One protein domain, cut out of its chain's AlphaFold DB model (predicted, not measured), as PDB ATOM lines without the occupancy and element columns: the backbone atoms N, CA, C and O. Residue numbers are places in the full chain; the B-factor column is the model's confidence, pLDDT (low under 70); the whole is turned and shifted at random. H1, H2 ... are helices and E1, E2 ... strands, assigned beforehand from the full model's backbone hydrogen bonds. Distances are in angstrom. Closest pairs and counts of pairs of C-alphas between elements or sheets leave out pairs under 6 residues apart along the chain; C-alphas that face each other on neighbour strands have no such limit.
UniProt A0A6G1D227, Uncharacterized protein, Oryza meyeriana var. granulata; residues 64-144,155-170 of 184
ATOM      1  N   ALA A  64     200.647 190.583 213.638       48.72
ATOM      2  CA  ALA A  64     201.862 190.980 212.982       48.72
ATOM      3  C   ALA A  64     201.595 190.798 211.496       48.72
ATOM      4  O   ALA A  64     201.481 189.682 210.985       48.72
ATOM      5  N   ILE A  65     201.471 191.935 210.816       54.56
ATOM      6  CA  ILE A  65     201.704 192.062 209.384       54.56
ATOM      7  C   ILE A  65     202.911 191.170 209.096       54.56
ATOM      8  O   ILE A  65     203.945 191.355 209.737       54.56
ATOM      9  N   ASN A  66     202.734 190.159 208.239       67.00
ATOM     10  CA  ASN A  66     203.771 189.227 207.793       67.00
ATOM     11  C   ASN A  66     205.161 189.875 207.905       67.00
ATOM     12  O   ASN A  66     205.349 190.973 207.382       67.00
ATOM     13  N   ILE A  67     206.119 189.227 208.574       67.19
ATOM     14  CA  ILE A  67     207.471 189.773 208.785       67.19
ATOM     15  C   ILE A  67     208.069 190.300 207.463       67.19
ATOM     16  O   ILE A  67     208.741 191.330 207.451       67.19
ATOM     17  N   ALA A  68     207.746 189.671 206.327       68.50
ATOM     18  CA  ALA A  68     208.101 190.173 205.001       68.50
ATOM     19  C   ALA A  68     207.507 191.563 204.697       68.50
ATOM     20  O   ALA A  68     208.219 192.448 204.242       68.50
ATOM     21  N   GLY A  69     206.230 191.799 205.001       73.62
ATOM     22  CA  GLY A  69     205.587 193.109 204.871       73.62
ATOM     23  C   GLY A  69     206.228 194.187 205.749       73.62
ATOM     24  O   GLY A  69     206.288 195.347 205.341       73.62
ATOM     25  N   MET A  70     206.779 193.814 206.906       74.06
ATOM     26  CA  MET A  70     207.526 194.738 207.761       74.06
ATOM     27  C   MET A  70     208.842 195.180 207.098       74.06
ATOM     28  O   MET A  70     209.133 196.372 207.066       74.06
ATOM     29  N   TYR A  71     209.586 194.259 206.478       77.00
ATOM     30  CA  TYR A  71     210.813 194.573 205.728       77.00
ATOM     31  C   TYR A  71     210.591 195.353 204.422       77.00
ATOM     32  O   TYR A  71     211.557 195.864 203.856       77.00
ATOM     33  N   GLU A  72     209.360 195.445 203.920       78.00
ATOM     34  CA  GLU A  72     209.051 196.176 202.682       78.00
ATOM     35  C   GLU A  72     208.423 197.558 202.955       78.00
ATOM     36  O   GLU A  72     208.709 198.526 202.241       78.00
ATOM     37  N   SER A  73     207.591 197.678 203.998       75.56
ATOM     38  CA  SER A  73     206.808 198.892 204.290       75.56
ATOM     39  C   SER A  73     207.403 199.802 205.369       75.56
ATOM     40  O   SER A  73     207.151 201.008 205.354       75.56
ATOM     41  N   ASN A  74     208.194 199.265 206.300       82.62
ATOM     42  CA  ASN A  74     208.740 200.041 207.409       82.62
ATOM     43  C   ASN A  74     210.043 200.735 206.993       82.62
ATOM     44  O   ASN A  74     210.976 200.076 206.552       82.62
ATOM     45  N   ASN A  75     210.140 202.053 207.167       83.50
ATOM     46  CA  ASN A  75     211.320 202.836 206.778       83.50
ATOM     47  C   ASN A  75     212.621 202.424 207.502       83.50
ATOM     48  O   ASN A  75     213.683 202.449 206.884       83.50
ATOM     49  N   VAL A  76     212.550 202.003 208.766       88.50
ATOM     50  CA  VAL A  76     213.700 201.508 209.539       88.50
ATOM     51  C   VAL A  76     214.159 200.160 208.983       88.50
ATOM     52  O   VAL A  76     215.346 199.953 208.731       88.50
ATOM     53  N   LEU A  77     213.218 199.252 208.732       89.00
ATOM     54  CA  LEU A  77     213.518 197.867 208.362       89.00
ATOM     55  C   LEU A  77     213.617 197.650 206.847       89.00
ATOM     56  O   LEU A  77     213.987 196.567 206.396       89.00
ATOM     57  N   LYS A  78     213.338 198.674 206.036       89.25
ATOM     58  CA  LYS A  78     213.301 198.529 204.584       89.25
ATOM     59  C   LYS A  78     214.638 198.054 204.020       89.25
ATOM     60  O   LYS A  78     215.669 198.703 204.211       89.25
ATOM     61  N   GLY A  79     214.606 196.939 203.290       87.56
ATOM     62  CA  GLY A  79     215.746 196.448 202.508       87.56
ATOM     63  C   GLY A  79     216.877 195.783 203.302       87.56
ATOM     64  O   GLY A  79     217.928 195.536 202.724       87.56
ATOM     65  N   ILE A  80     216.693 195.466 204.590       90.62
ATOM     66  CA  ILE A  80     217.762 194.855 205.409       90.62
ATOM     67  C   ILE A  80     217.732 193.318 205.427       90.62
ATOM     68  O   ILE A  80     218.618 192.695 206.001       90.62
ATOM     69  N   LYS A  81     216.742 192.689 204.775       86.56
ATOM     70  CA  LYS A  81     216.512 191.229 204.812       86.56
ATOM     71  C   LYS A  81     217.664 190.373 204.265       86.56
ATOM     72  O   LYS A  81     217.714 189.184 204.549       86.56
ATOM     73  N   CYS A  82     218.547 190.952 203.451       88.75
ATOM     74  CA  CYS A  82     219.695 190.261 202.858       88.75
ATOM     75  C   CYS A  82     220.964 190.314 203.726       88.75
ATOM     76  O   CYS A  82     221.982 189.743 203.339       88.75
ATOM     77  N   LEU A  83     220.929 190.999 204.873       91.06
ATOM     78  CA  LEU A  83     222.072 191.111 205.772       91.06
ATOM     79  C   LEU A  83     222.166 189.896 206.712       91.06
ATOM     80  O   LEU A  83     221.140 189.314 207.071       91.06
ATOM     81  N   PRO A  84     223.375 189.525 207.176       94.56
ATOM     82  CA  PRO A  84     223.510 188.576 208.279       94.56
ATOM     83  C   PRO A  84     222.829 189.133 209.537       94.56
ATOM     84  O   PRO A  84     222.707 190.350 209.686       94.56
ATOM     85  N   LEU A  85     222.448 188.264 210.479       91.75
ATOM     86  CA  LEU A  85     221.708 188.655 211.689       91.75
ATOM     87  C   LEU A  85     222.349 189.845 212.425       91.75
ATOM     88  O   LEU A  85     221.659 190.793 212.788       91.75
ATOM     89  N   ASN A  86     223.675 189.836 212.573       95.19
ATOM     90  CA  ASN A  86     224.409 190.940 213.193       95.19
ATOM     91  C   ASN A  86     224.254 192.269 212.421       95.19
ATOM     92  O   ASN A  86     224.072 193.327 213.018       95.19
ATOM     93  N   GLY A  87     224.268 192.213 211.087       94.19
ATOM     94  CA  GLY A  87     224.040 193.376 210.229       94.19
ATOM     95  C   GLY A  87     222.608 193.901 210.328       94.19
ATOM     96  O   GLY A  87     222.413 195.108 210.419       94.19
ATOM     97  N   ILE A  88     221.613 193.008 210.390       92.50
ATOM     98  CA  ILE A  88     220.209 193.386 210.618       92.50
ATOM     99  C   ILE A  88     220.080 194.156 211.932       92.50
ATOM    100  O   ILE A  88     219.513 195.246 211.937       92.50
ATOM    101  N   VAL A  89     220.628 193.625 213.030       93.94
ATOM    102  CA  VAL A  89     220.553 194.264 214.354       93.94
ATOM    103  C   VAL A  89     221.250 195.624 214.348       93.94
ATOM    104  O   VAL A  89     220.644 196.617 214.752       93.94
ATOM    105  N   GLY A  90     222.483 195.697 213.837       96.25
ATOM    106  CA  GLY A  90     223.256 196.941 213.801       96.25
ATOM    107  C   GLY A  90     222.587 198.039 212.970       96.25
ATOM    108  O   GLY A  90     222.400 199.157 213.450       96.25
ATOM    109  N   VAL A  91     222.150 197.709 211.750       94.75
ATOM    110  CA  VAL A  91     221.482 198.670 210.856       94.75
ATOM    111  C   VAL A  91     220.132 199.104 211.421       94.75
ATOM    112  O   VAL A  91     219.793 200.285 211.362       94.75
ATOM    113  N   THR A  92     219.370 198.177 212.003       94.12
ATOM    114  CA  THR A  92     218.087 198.496 212.641       94.12
ATOM    115  C   THR A  92     218.285 199.463 213.803       94.12
ATOM    116  O   THR A  92     217.569 200.458 213.887       94.12
ATOM    117  N   TYR A  93     219.266 199.207 214.672       95.12
ATOM    118  CA  TYR A  93     219.572 200.085 215.799       95.12
ATOM    119  C   TYR A  93     219.940 201.495 215.329       95.12
ATOM    120  O   TYR A  93     219.352 202.471 215.796       95.12
ATOM    121  N   GLN A  94     220.855 201.604 214.361       95.50
ATOM    122  CA  GLN A  94     221.282 202.897 213.832       95.50
ATOM    123  C   GLN A  94     220.107 203.675 213.225       95.50
ATOM    124  O   GLN A  94     219.874 204.829 213.585       95.50
ATOM    125  N   ARG A  95     219.316 203.031 212.360       95.75
ATOM    126  CA  ARG A  95     218.155 203.666 211.723       95.75
ATOM    127  C   ARG A  95     217.068 204.035 212.726       95.75
ATOM    128  O   ARG A  95     216.438 205.074 212.568       95.75
ATOM    129  N   MET A  96     216.844 203.226 213.764       95.06
ATOM    130  CA  MET A  96     215.917 203.584 214.843       95.06
ATOM    131  C   MET A  96     216.395 204.816 215.609       95.06
ATOM    132  O   MET A  96     215.586 205.695 215.901       95.06
ATOM    133  N   ALA A  97     217.689 204.900 215.921       96.00
ATOM    134  CA  ALA A  97     218.256 206.047 216.619       96.00
ATOM    135  C   ALA A  97     218.113 207.337 215.793       96.00
ATOM    136  O   ALA A  97     217.664 208.358 216.318       96.00
ATOM    137  N   GLU A  98     218.427 207.279 214.496       95.25
ATOM    138  CA  GLU A  98     218.228 208.388 213.553       95.25
ATOM    139  C   GLU A  98     216.747 208.781 213.460       95.25
ATOM    140  O   GLU A  98     216.400 209.943 213.676       95.25
ATOM    141  N   TYR A  99     215.861 207.802 213.263       93.12
ATOM    142  CA  TYR A  99     214.417 208.021 213.194       93.12
ATOM    143  C   TYR A  99     213.871 208.695 214.460       93.12
ATOM    144  O   TYR A  99     213.100 209.654 214.385       93.12
ATOM    145  N   PHE A 100     214.290 208.237 215.642       94.19
ATOM    146  CA  PHE A 100     213.851 208.821 216.907       94.19
ATOM    147  C   PHE A 100     214.410 210.231 217.115       94.19
ATOM    148  O   PHE A 100     213.701 211.122 217.593       94.19
ATOM    149  N   LYS A 101     215.663 210.474 216.720       94.69
ATOM    150  CA  LYS A 101     216.278 211.805 216.762       94.69
ATOM    151  C   LYS A 101     215.501 212.799 215.898       94.69
ATOM    152  O   LYS A 101     215.133 213.866 216.387       94.69
ATOM    153  N   GLU A 102     215.195 212.441 214.655       92.00
ATOM    154  CA  GLU A 102     214.409 213.286 213.749       92.00
ATOM    155  C   GLU A 102     212.991 213.519 214.279       92.00
ATOM    156  O   GLU A 102     212.520 214.657 214.365       92.00
ATOM    157  N   ARG A 103     212.311 212.446 214.706       90.19
ATOM    158  CA  ARG A 103     210.924 212.528 215.169       90.19
ATOM    159  C   ARG A 103     210.792 213.348 216.447       90.19
ATOM    160  O   ARG A 103     209.853 214.135 216.559       90.19
ATOM    161  N   SER A 104     211.726 213.189 217.384       90.94
ATOM    162  CA  SER A 104     211.749 213.952 218.635       90.94
ATOM    163  C   SER A 104     212.069 215.430 218.404       90.94
ATOM    164  O   SER A 104     211.450 216.281 219.038       90.94
ATOM    165  N   ALA A 105     212.961 215.766 217.466       91.25
ATOM    166  CA  ALA A 105     213.211 217.153 217.075       91.25
ATOM    167  C   ALA A 105     211.960 217.803 216.457       91.25
ATOM    168  O   ALA A 105     211.568 218.900 216.860       91.25
ATOM    169  N   ALA A 106     211.279 217.100 215.546       89.38
ATOM    170  CA  ALA A 106     210.027 217.565 214.952       89.38
ATOM    171  C   ALA A 106     208.908 217.729 215.998       89.38
ATOM    172  O   ALA A 106     208.148 218.696 215.945       89.38
ATOM    173  N   ALA A 107     208.822 216.816 216.970       87.81
ATOM    174  CA  ALA A 107     207.877 216.921 218.079       87.81
ATOM    175  C   ALA A 107     208.173 218.130 218.975       87.81
ATOM    176  O   ALA A 107     207.263 218.895 219.280       87.81
ATOM    177  N   LYS A 108     209.442 218.365 219.330       89.44
ATOM    178  CA  LYS A 108     209.851 219.539 220.116       89.44
ATOM    179  C   LYS A 108     209.510 220.856 219.415       89.44
ATOM    180  O   LYS A 108     209.015 221.768 220.069       89.44
ATOM    181  N   LYS A 109     209.720 220.945 218.094       87.56
ATOM    182  CA  LYS A 109     209.330 222.117 217.285       87.56
ATOM    183  C   LYS A 109     207.821 222.383 217.361       87.56
ATOM    184  O   LYS A 109     207.429 223.537 217.482       87.56
ATOM    185  N   ALA A 110     206.998 221.334 217.309       86.75
ATOM    186  CA  ALA A 110     205.544 221.462 217.405       86.75
ATOM    187  C   ALA A 110     205.090 221.884 218.811       86.75
ATOM    188  O   ALA A 110     204.321 222.825 218.934       86.75
ATOM    189  N   ILE A 111     205.634 221.269 219.869       85.94
ATOM    190  CA  ILE A 111     205.322 221.637 221.265       85.94
ATOM    191  C   ILE A 111     205.682 223.104 221.549       85.94
ATOM    192  O   ILE A 111     204.972 223.789 222.279       85.94
ATOM    193  N   GLY A 112     206.773 223.603 220.963       81.12
ATOM    194  CA  GLY A 112     207.197 224.997 221.105       81.12
ATOM    195  C   GLY A 112     206.365 226.013 220.313       81.12
ATOM    196  O   GLY A 112     206.627 227.208 220.429       81.12
ATOM    197  N   ASN A 113     205.394 225.576 219.504       84.00
ATOM    198  CA  ASN A 113     204.574 226.453 218.676       84.00
ATOM    199  C   ASN A 113     203.072 226.229 218.949       84.00
ATOM    200  O   ASN A 113     202.508 225.260 218.445       84.00
ATOM    201  N   PRO A 114     202.385 227.163 219.636       82.12
ATOM    202  CA  PRO A 114     200.955 227.051 219.947       82.12
ATOM    203  C   PRO A 114     200.032 226.922 218.724       82.12
ATOM    204  O   PRO A 114     198.886 226.511 218.862       82.12
ATOM    205  N   SER A 115     200.508 227.276 217.525       83.69
ATOM    206  CA  SER A 115     199.741 227.145 216.278       83.69
ATOM    207  C   SER A 115     199.822 225.754 215.631       83.69
ATOM    208  O   SER A 115     199.086 225.480 214.683       83.69
ATOM    209  N   MET A 116     200.695 224.863 216.117       79.81
ATOM    210  CA  MET A 116     200.893 223.523 215.561       79.81
ATOM    211  C   MET A 116     200.376 222.443 216.517       79.81
ATOM    212  O   MET A 116     201.035 222.099 217.490       79.81
ATOM    213  N   ASN A 117     199.237 221.828 216.186       79.56
ATOM    214  CA  ASN A 117     198.694 220.699 216.961       79.56
ATOM    215  C   ASN A 117     199.508 219.407 216.783       79.56
ATOM    216  O   ASN A 117     199.556 218.557 217.670       79.56
ATOM    217  N   PHE A 118     200.151 219.246 215.625       83.44
ATOM    218  CA  PHE A 118     200.930 218.062 215.290       83.44
ATOM    219  C   PHE A 118     202.247 218.444 214.612       83.44
ATOM    220  O   PHE A 118     202.349 219.508 213.997       83.44
ATOM    221  N   PRO A 119     203.264 217.567 214.668       86.94
ATOM    222  CA  PRO A 119     204.484 217.751 213.894       86.94
ATOM    223  C   PRO A 119     204.197 217.831 212.392       86.94
ATOM    224  O   PRO A 119     203.319 217.131 211.891       86.94
ATOM    225  N   GLU A 120     204.994 218.632 211.686       87.00
ATOM    226  CA  GLU A 120     204.846 218.969 210.260       87.00
ATOM    227  C   GLU A 120     204.571 217.745 209.372       87.00
ATOM    228  O   GLU A 120     203.571 217.708 208.665       87.00
ATOM    229  N   CYS A 121     205.344 216.666 209.538       83.56
ATOM    230  CA  CYS A 121     205.164 215.435 208.763       83.56
ATOM    231  C   CYS A 121     203.780 214.780 208.921       83.56
ATOM    232  O   CYS A 121     203.281 214.146 207.994       83.56
ATOM    233  N   VAL A 122     203.142 214.911 210.088       87.25
ATOM    234  CA  VAL A 122     201.784 214.398 210.319       87.25
ATOM    235  C   VAL A 122     200.771 215.328 209.669       87.25
ATOM    236  O   VAL A 122     199.829 214.854 209.036       87.25
ATOM    237  N   GLN A 123     200.988 216.637 209.788       88.81
ATOM    238  CA  GLN A 123     200.133 217.645 209.177       88.81
ATOM    239  C   GLN A 123     200.111 217.506 207.654       88.81
ATOM    240  O   GLN A 123     199.033 217.513 207.070       88.81
ATOM    241  N   ASP A 124     201.259 217.275 207.021       90.00
ATOM    242  CA  ASP A 124     201.356 217.063 205.574       90.00
ATOM    243  C   ASP A 124     200.557 215.839 205.125       90.00
ATOM    244  O   ASP A 124     199.787 215.899 204.165       90.00
ATOM    245  N   VAL A 125     200.677 214.729 205.860       90.25
ATOM    246  CA  VAL A 125     199.924 213.502 205.572       90.25
ATOM    247  C   VAL A 125     198.423 213.723 205.759       90.25
ATOM    248  O   VAL A 125     197.630 213.264 204.932       90.25
ATOM    249  N   MET A 126     198.014 214.420 206.821       91.19
ATOM    250  CA  MET A 126     196.607 214.748 207.057       91.19
ATOM    251  C   MET A 126     196.062 215.675 205.975       91.19
ATOM    252  O   MET A 126     195.007 215.385 205.415       91.19
ATOM    253  N   ASN A 127     196.799 216.724 205.619       91.50
ATOM    254  CA  ASN A 127     196.433 217.666 204.569       91.50
ATOM    255  C   ASN A 127     196.306 216.951 203.222       91.50
ATOM    256  O   ASN A 127     195.300 217.119 202.541       91.50
ATOM    257  N   ALA A 128     197.255 216.087 202.856       93.00
ATOM    258  CA  ALA A 128     197.187 215.308 201.620       93.00
ATOM    259  C   ALA A 128     195.958 214.385 201.583       93.00
ATOM    260  O   ALA A 128     195.262 214.299 200.567       93.00
ATOM    261  N   LYS A 129     195.645 213.717 202.701       91.94
ATOM    262  CA  LYS A 129     194.435 212.888 202.821       91.94
ATOM    263  C   LYS A 129     193.161 213.726 202.753       91.94
ATOM    264  O   LYS A 129     192.205 213.304 202.109       91.94
ATOM    265  N   MET A 130     193.158 214.903 203.369       90.81
ATOM    266  CA  MET A 130     192.027 215.827 203.371       90.81
ATOM    267  C   MET A 130     191.764 216.396 201.977       90.81
ATOM    268  O   MET A 130     190.634 216.343 201.505       90.81
ATOM    269  N   GLN A 131     192.808 216.839 201.276       91.50
ATOM    270  CA  GLN A 131     192.730 217.286 199.885       91.50
ATOM    271  C   GLN A 131     192.189 216.179 198.981       91.50
ATOM    272  O   GLN A 131     191.272 216.405 198.196       91.50
ATOM    273  N   LYS A 132     192.685 214.946 199.144       88.81
ATOM    274  CA  LYS A 132     192.139 213.796 198.421       88.81
ATOM    275  C   LYS A 132     190.661 213.579 198.747       88.81
ATOM    276  O   LYS A 132     189.874 213.384 197.830       88.81
ATOM    277  N   ALA A 133     190.271 213.632 200.020       87.62
ATOM    278  CA  ALA A 133     188.880 213.465 200.437       87.62
ATOM    279  C   ALA A 133     187.957 214.530 199.822       87.62
ATOM    280  O   ALA A 133     186.887 214.179 199.341       87.62
ATOM    281  N   GLN A 134     188.399 215.788 199.734       88.06
ATOM    282  CA  GLN A 134     187.652 216.886 199.100       88.06
ATOM    283  C   GLN A 134     187.396 216.672 197.599       88.06
ATOM    284  O   GLN A 134     186.490 217.277 197.029       88.06
ATOM    285  N   MET A 135     188.157 215.798 196.934       88.88
ATOM    286  CA  MET A 135     187.897 215.424 195.538       88.88
ATOM    287  C   MET A 135     186.741 214.425 195.382       88.88
ATOM    288  O   MET A 135     186.368 214.099 194.248       88.88
ATOM    289  N   HIS A 136     186.204 213.914 196.492       87.25
ATOM    290  CA  HIS A 136     185.173 212.890 196.530       87.25
ATOM    291  C   HIS A 136     183.920 213.404 197.251       87.25
ATOM    292  O   HIS A 136     183.982 213.872 198.379       87.25
ATOM    293  N   ASN A 137     182.763 213.243 196.615       86.38
ATOM    294  CA  ASN A 137     181.455 213.474 197.211       86.38
ATOM    295  C   ASN A 137     180.821 212.135 197.592       86.38
ATOM    296  O   ASN A 137     180.847 211.180 196.809       86.38
ATOM    297  N   LEU A 138     180.248 212.075 198.794       86.06
ATOM    298  CA  LEU A 138     179.544 210.907 199.317       86.06
ATOM    299  C   LEU A 138     178.044 211.190 199.365       86.06
ATOM    300  O   LEU A 138     177.612 212.182 199.944       86.06
ATOM    301  N   THR A 139     177.243 210.294 198.795       86.88
ATOM    302  CA  THR A 139     175.781 210.331 198.908       86.88
ATOM    303  C   THR A 139     175.303 209.007 199.482       86.88
ATOM    304  O   THR A 139     175.518 207.954 198.878       86.88
ATOM    305  N   CYS A 140     174.670 209.047 200.656       81.88
ATOM    306  CA  CYS A 140     173.997 207.877 201.212       81.88
ATOM    307  C   CYS A 140     172.794 207.536 200.329       81.88
ATOM    308  O   CYS A 140     171.995 208.414 200.002       81.88
ATOM    309  N   MET A 141     172.682 206.279 199.916       78.06
ATOM    310  CA  MET A 141     171.494 205.782 199.237       78.06
ATOM    311  C   MET A 141     170.546 205.241 200.310       78.06
ATOM    312  O   MET A 141     170.935 204.340 201.052       78.06
ATOM    313  N   GLU A 142     169.325 205.778 200.408       67.50
ATOM    314  CA  GLU A 142     168.299 205.200 201.288       67.50
ATOM    315  C   GLU A 142     168.075 203.730 200.919       67.50
ATOM    316  O   GLU A 142     167.641 203.401 199.812       67.50
ATOM    317  N   THR A 143     168.338 202.834 201.863       61.56
ATOM    318  CA  THR A 143     167.832 201.468 201.815       61.56
ATOM    319  C   THR A 143     166.379 201.510 202.251       61.56
ATOM    320  O   THR A 143     166.074 201.488 203.441       61.56
ATOM    321  N   ARG A 144     165.460 201.609 201.287       53.31
ATOM    322  CA  ARG A 144     164.047 201.303 201.533       53.31
ATOM    323  C   ARG A 144     163.884 199.795 201.692       53.31
ATOM    324  O   ARG A 144     163.301 199.154 200.828       53.31
ATOM    325  N   ARG A 155     174.430 199.591 204.734       76.19
ATOM    326  CA  ARG A 155     174.326 200.950 204.169       76.19
ATOM    327  C   ARG A 155     175.045 201.035 202.830       76.19
ATOM    328  O   ARG A 155     176.213 200.661 202.711       76.19
ATOM    329  N   LYS A 156     174.358 201.562 201.816       84.44
ATOM    330  CA  LYS A 156     174.922 201.786 200.479       84.44
ATOM    331  C   LYS A 156     175.284 203.256 200.304       84.44
ATOM    332  O   LYS A 156     174.467 204.141 200.533       84.44
ATOM    333  N   PHE A 157     176.502 203.512 199.850       83.56
ATOM    334  CA  PHE A 157     177.011 204.850 199.578       83.56
ATOM    335  C   PHE A 157     177.421 204.963 198.118       83.56
ATOM    336  O   PHE A 157     178.167 204.131 197.603       83.56
ATOM    337  N   LYS A 158     176.981 206.029 197.452       87.44
ATOM    338  CA  LYS A 158     177.572 206.464 196.190       87.44
ATOM    339  C   LYS A 158     178.782 207.331 196.502       87.44
ATOM    340  O   LYS A 158     178.636 208.398 197.092       87.44
ATOM    341  N   VAL A 159     179.959 206.895 196.079       87.75
ATOM    342  CA  VAL A 159     181.181 207.698 196.092       87.75
ATOM    343  C   VAL A 159     181.384 208.253 194.689       87.75
ATOM    344  O   VAL A 159     181.459 207.495 193.719       87.75
ATOM    345  N   GLN A 160     181.455 209.571 194.548       86.12
ATOM    346  CA  GLN A 160     181.649 210.233 193.262       86.12
ATOM    347  C   GLN A 160     182.878 211.135 193.303       86.12
ATOM    348  O   GLN A 160     183.005 211.994 194.161       86.12
ATOM    349  N   SER A 161     183.778 210.958 192.345       86.94
ATOM    350  CA  SER A 161     184.867 211.889 192.044       86.94
ATOM    351  C   SER A 161     184.634 212.537 190.681       86.94
ATOM    352  O   SER A 161     183.759 212.104 189.929       86.94
ATOM    353  N   LYS A 162     185.478 213.504 190.307       82.50
ATOM    354  CA  LYS A 162     185.465 214.105 188.959       82.50
ATOM    355  C   LYS A 162     185.679 213.090 187.824       82.50
ATOM    356  O   LYS A 162     185.281 213.355 186.700       82.50
ATOM    357  N   GLN A 163     186.322 211.956 188.103       83.00
ATOM    358  CA  GLN A 163     186.753 210.992 187.081       83.00
ATOM    359  C   GLN A 163     185.960 209.680 187.109       83.00
ATOM    360  O   GLN A 163     185.884 208.985 186.101       83.00
ATOM    361  N   LYS A 164     185.423 209.294 188.272       85.44
ATOM    362  CA  LYS A 164     184.815 207.975 188.513       85.44
ATOM    363  C   LYS A 164     183.725 208.045 189.577       85.44
ATOM    364  O   LYS A 164     183.859 208.804 190.539       85.44
ATOM    365  N   SER A 165     182.707 207.195 189.448       86.38
ATOM    366  CA  SER A 165     181.698 206.946 190.483       86.38
ATOM    367  C   SER A 165     181.634 205.457 190.814       86.38
ATOM    368  O   SER A 165     181.693 204.625 189.913       86.38
ATOM    369  N   VAL A 166     181.548 205.131 192.103       88.12
ATOM    370  CA  VAL A 166     181.513 203.760 192.629       88.12
ATOM    371  C   VAL A 166     180.441 203.678 193.712       88.12
ATOM    372  O   VAL A 166     180.272 204.617 194.487       88.12
ATOM    373  N   VAL A 167     179.719 202.561 193.778       87.75
ATOM    374  CA  VAL A 167     178.795 202.267 194.879       87.75
ATOM    375  C   VAL A 167     179.494 201.332 195.856       87.75
ATOM    376  O   VAL A 167     179.966 200.269 195.464       87.75
ATOM    377  N   VAL A 168     179.576 201.742 197.116       85.56
ATOM    378  CA  VAL A 168     180.187 200.978 198.204       85.56
ATOM    379  C   VAL A 168     179.083 200.537 199.154       85.56
ATOM    380  O   VAL A 168     178.294 201.359 199.614       85.56
ATOM    381  N   GLN A 169     179.023 199.241 199.447       82.62
ATOM    382  CA  GLN A 169     178.121 198.683 200.448       82.62
ATOM    383  C   GLN A 169     178.924 198.393 201.714       82.62
ATOM    384  O   GLN A 169     179.835 197.569 201.694       82.62
ATOM    385  N   LEU A 170     178.590 199.081 202.802       78.94
ATOM    386  CA  LEU A 170     179.136 198.804 204.123       78.94
ATOM    387  C   LEU A 170     178.184 197.845 204.831       78.94
ATOM    388  O   LEU A 170     177.014 198.175 205.023       78.94
TER     389      LEU A 170
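This is residues 64 to 144 and 155 to 170 of the 184 residues of an uncharacterized protein of Oryza meyeriana var. granulata (UniProt A0A6G1D227). A small sheet of three strands, E1, E2 and E3, stands at one end of an open, L-shaped frame of two helices. The long helix H2 and the helix H3 come close near H2's last residues and H3's first to make the corner of the L, H3 leads to the sheet, and the short helix H1 lies apart near the first residues of H2, on the side toward which H3 runs. The printed part has 97 residues, with three named helices and then three named strands along it, H1 H2 H3 E1 E2 E3; the class is mixed, helices and strands, and the antiparallel sheet has the order E1, E2, E3. The whole is extended, with a radius of gyration of the C-alphas of 20.7 A, and elongated, with spans of 61 by 40 by 24 A.

E1 is residues 136 to 141, 15.7 A from first to last C-alpha; E2 is residues 155 to 161, 19.4 A; E3 is residues 165 to 170, 16.1 A, with C-alpha 170 at (179.136, 198.804, 204.123). H3 is residues 120 to 134, 20.6 A. H2 is residues 85 to 111, 38.1 A, from C-alpha 85 at (221.708, 188.655, 211.689) to C-alpha 111 at (205.322, 221.637, 221.265). H1 is residues 67 to 73, 10.2 A.

The sheet is strongly twisted, with E1 and E3 as edge strands and E2 as the inner strand. E1 and E2 are antiparallel at 151 degrees, with N 137 and O 160 within hydrogen-bond range at 2.8 A. E2 and E3 form an antiparallel hairpin at 155 degrees, with N 157 and O 168 within hydrogen-bond range at 2.8 A. H3 is joined to E1 by a tight link of one residue, Met 135, and is not on the sheet. H2 and H3 are close but not clearly touching, their closest C-alphas being those of Ala 106 and Glu 120, 7.1 A apart. Their lines stand at 80 degrees, about perpendicular. H1 is apart from H2 and from H3. In H1, H2 and H3 every O i to N i+4 pair is within hydrogen-bond range.

The two C-alphas farthest apart, those of Asn 86 and Arg 144, are 62.3 A apart. Residues 145 to 154 are not printed, and C-alphas 144 and 155 are 10.6 A apart across this cut, in the link from E1 to E2. The link from H1 to H2, 11 residues, is long, and that from H2 to H3, 8 residues, is short. The mean pLDDT of the printed part is 85.4, and residues 64 to 68 and 142 to 144 are under 70.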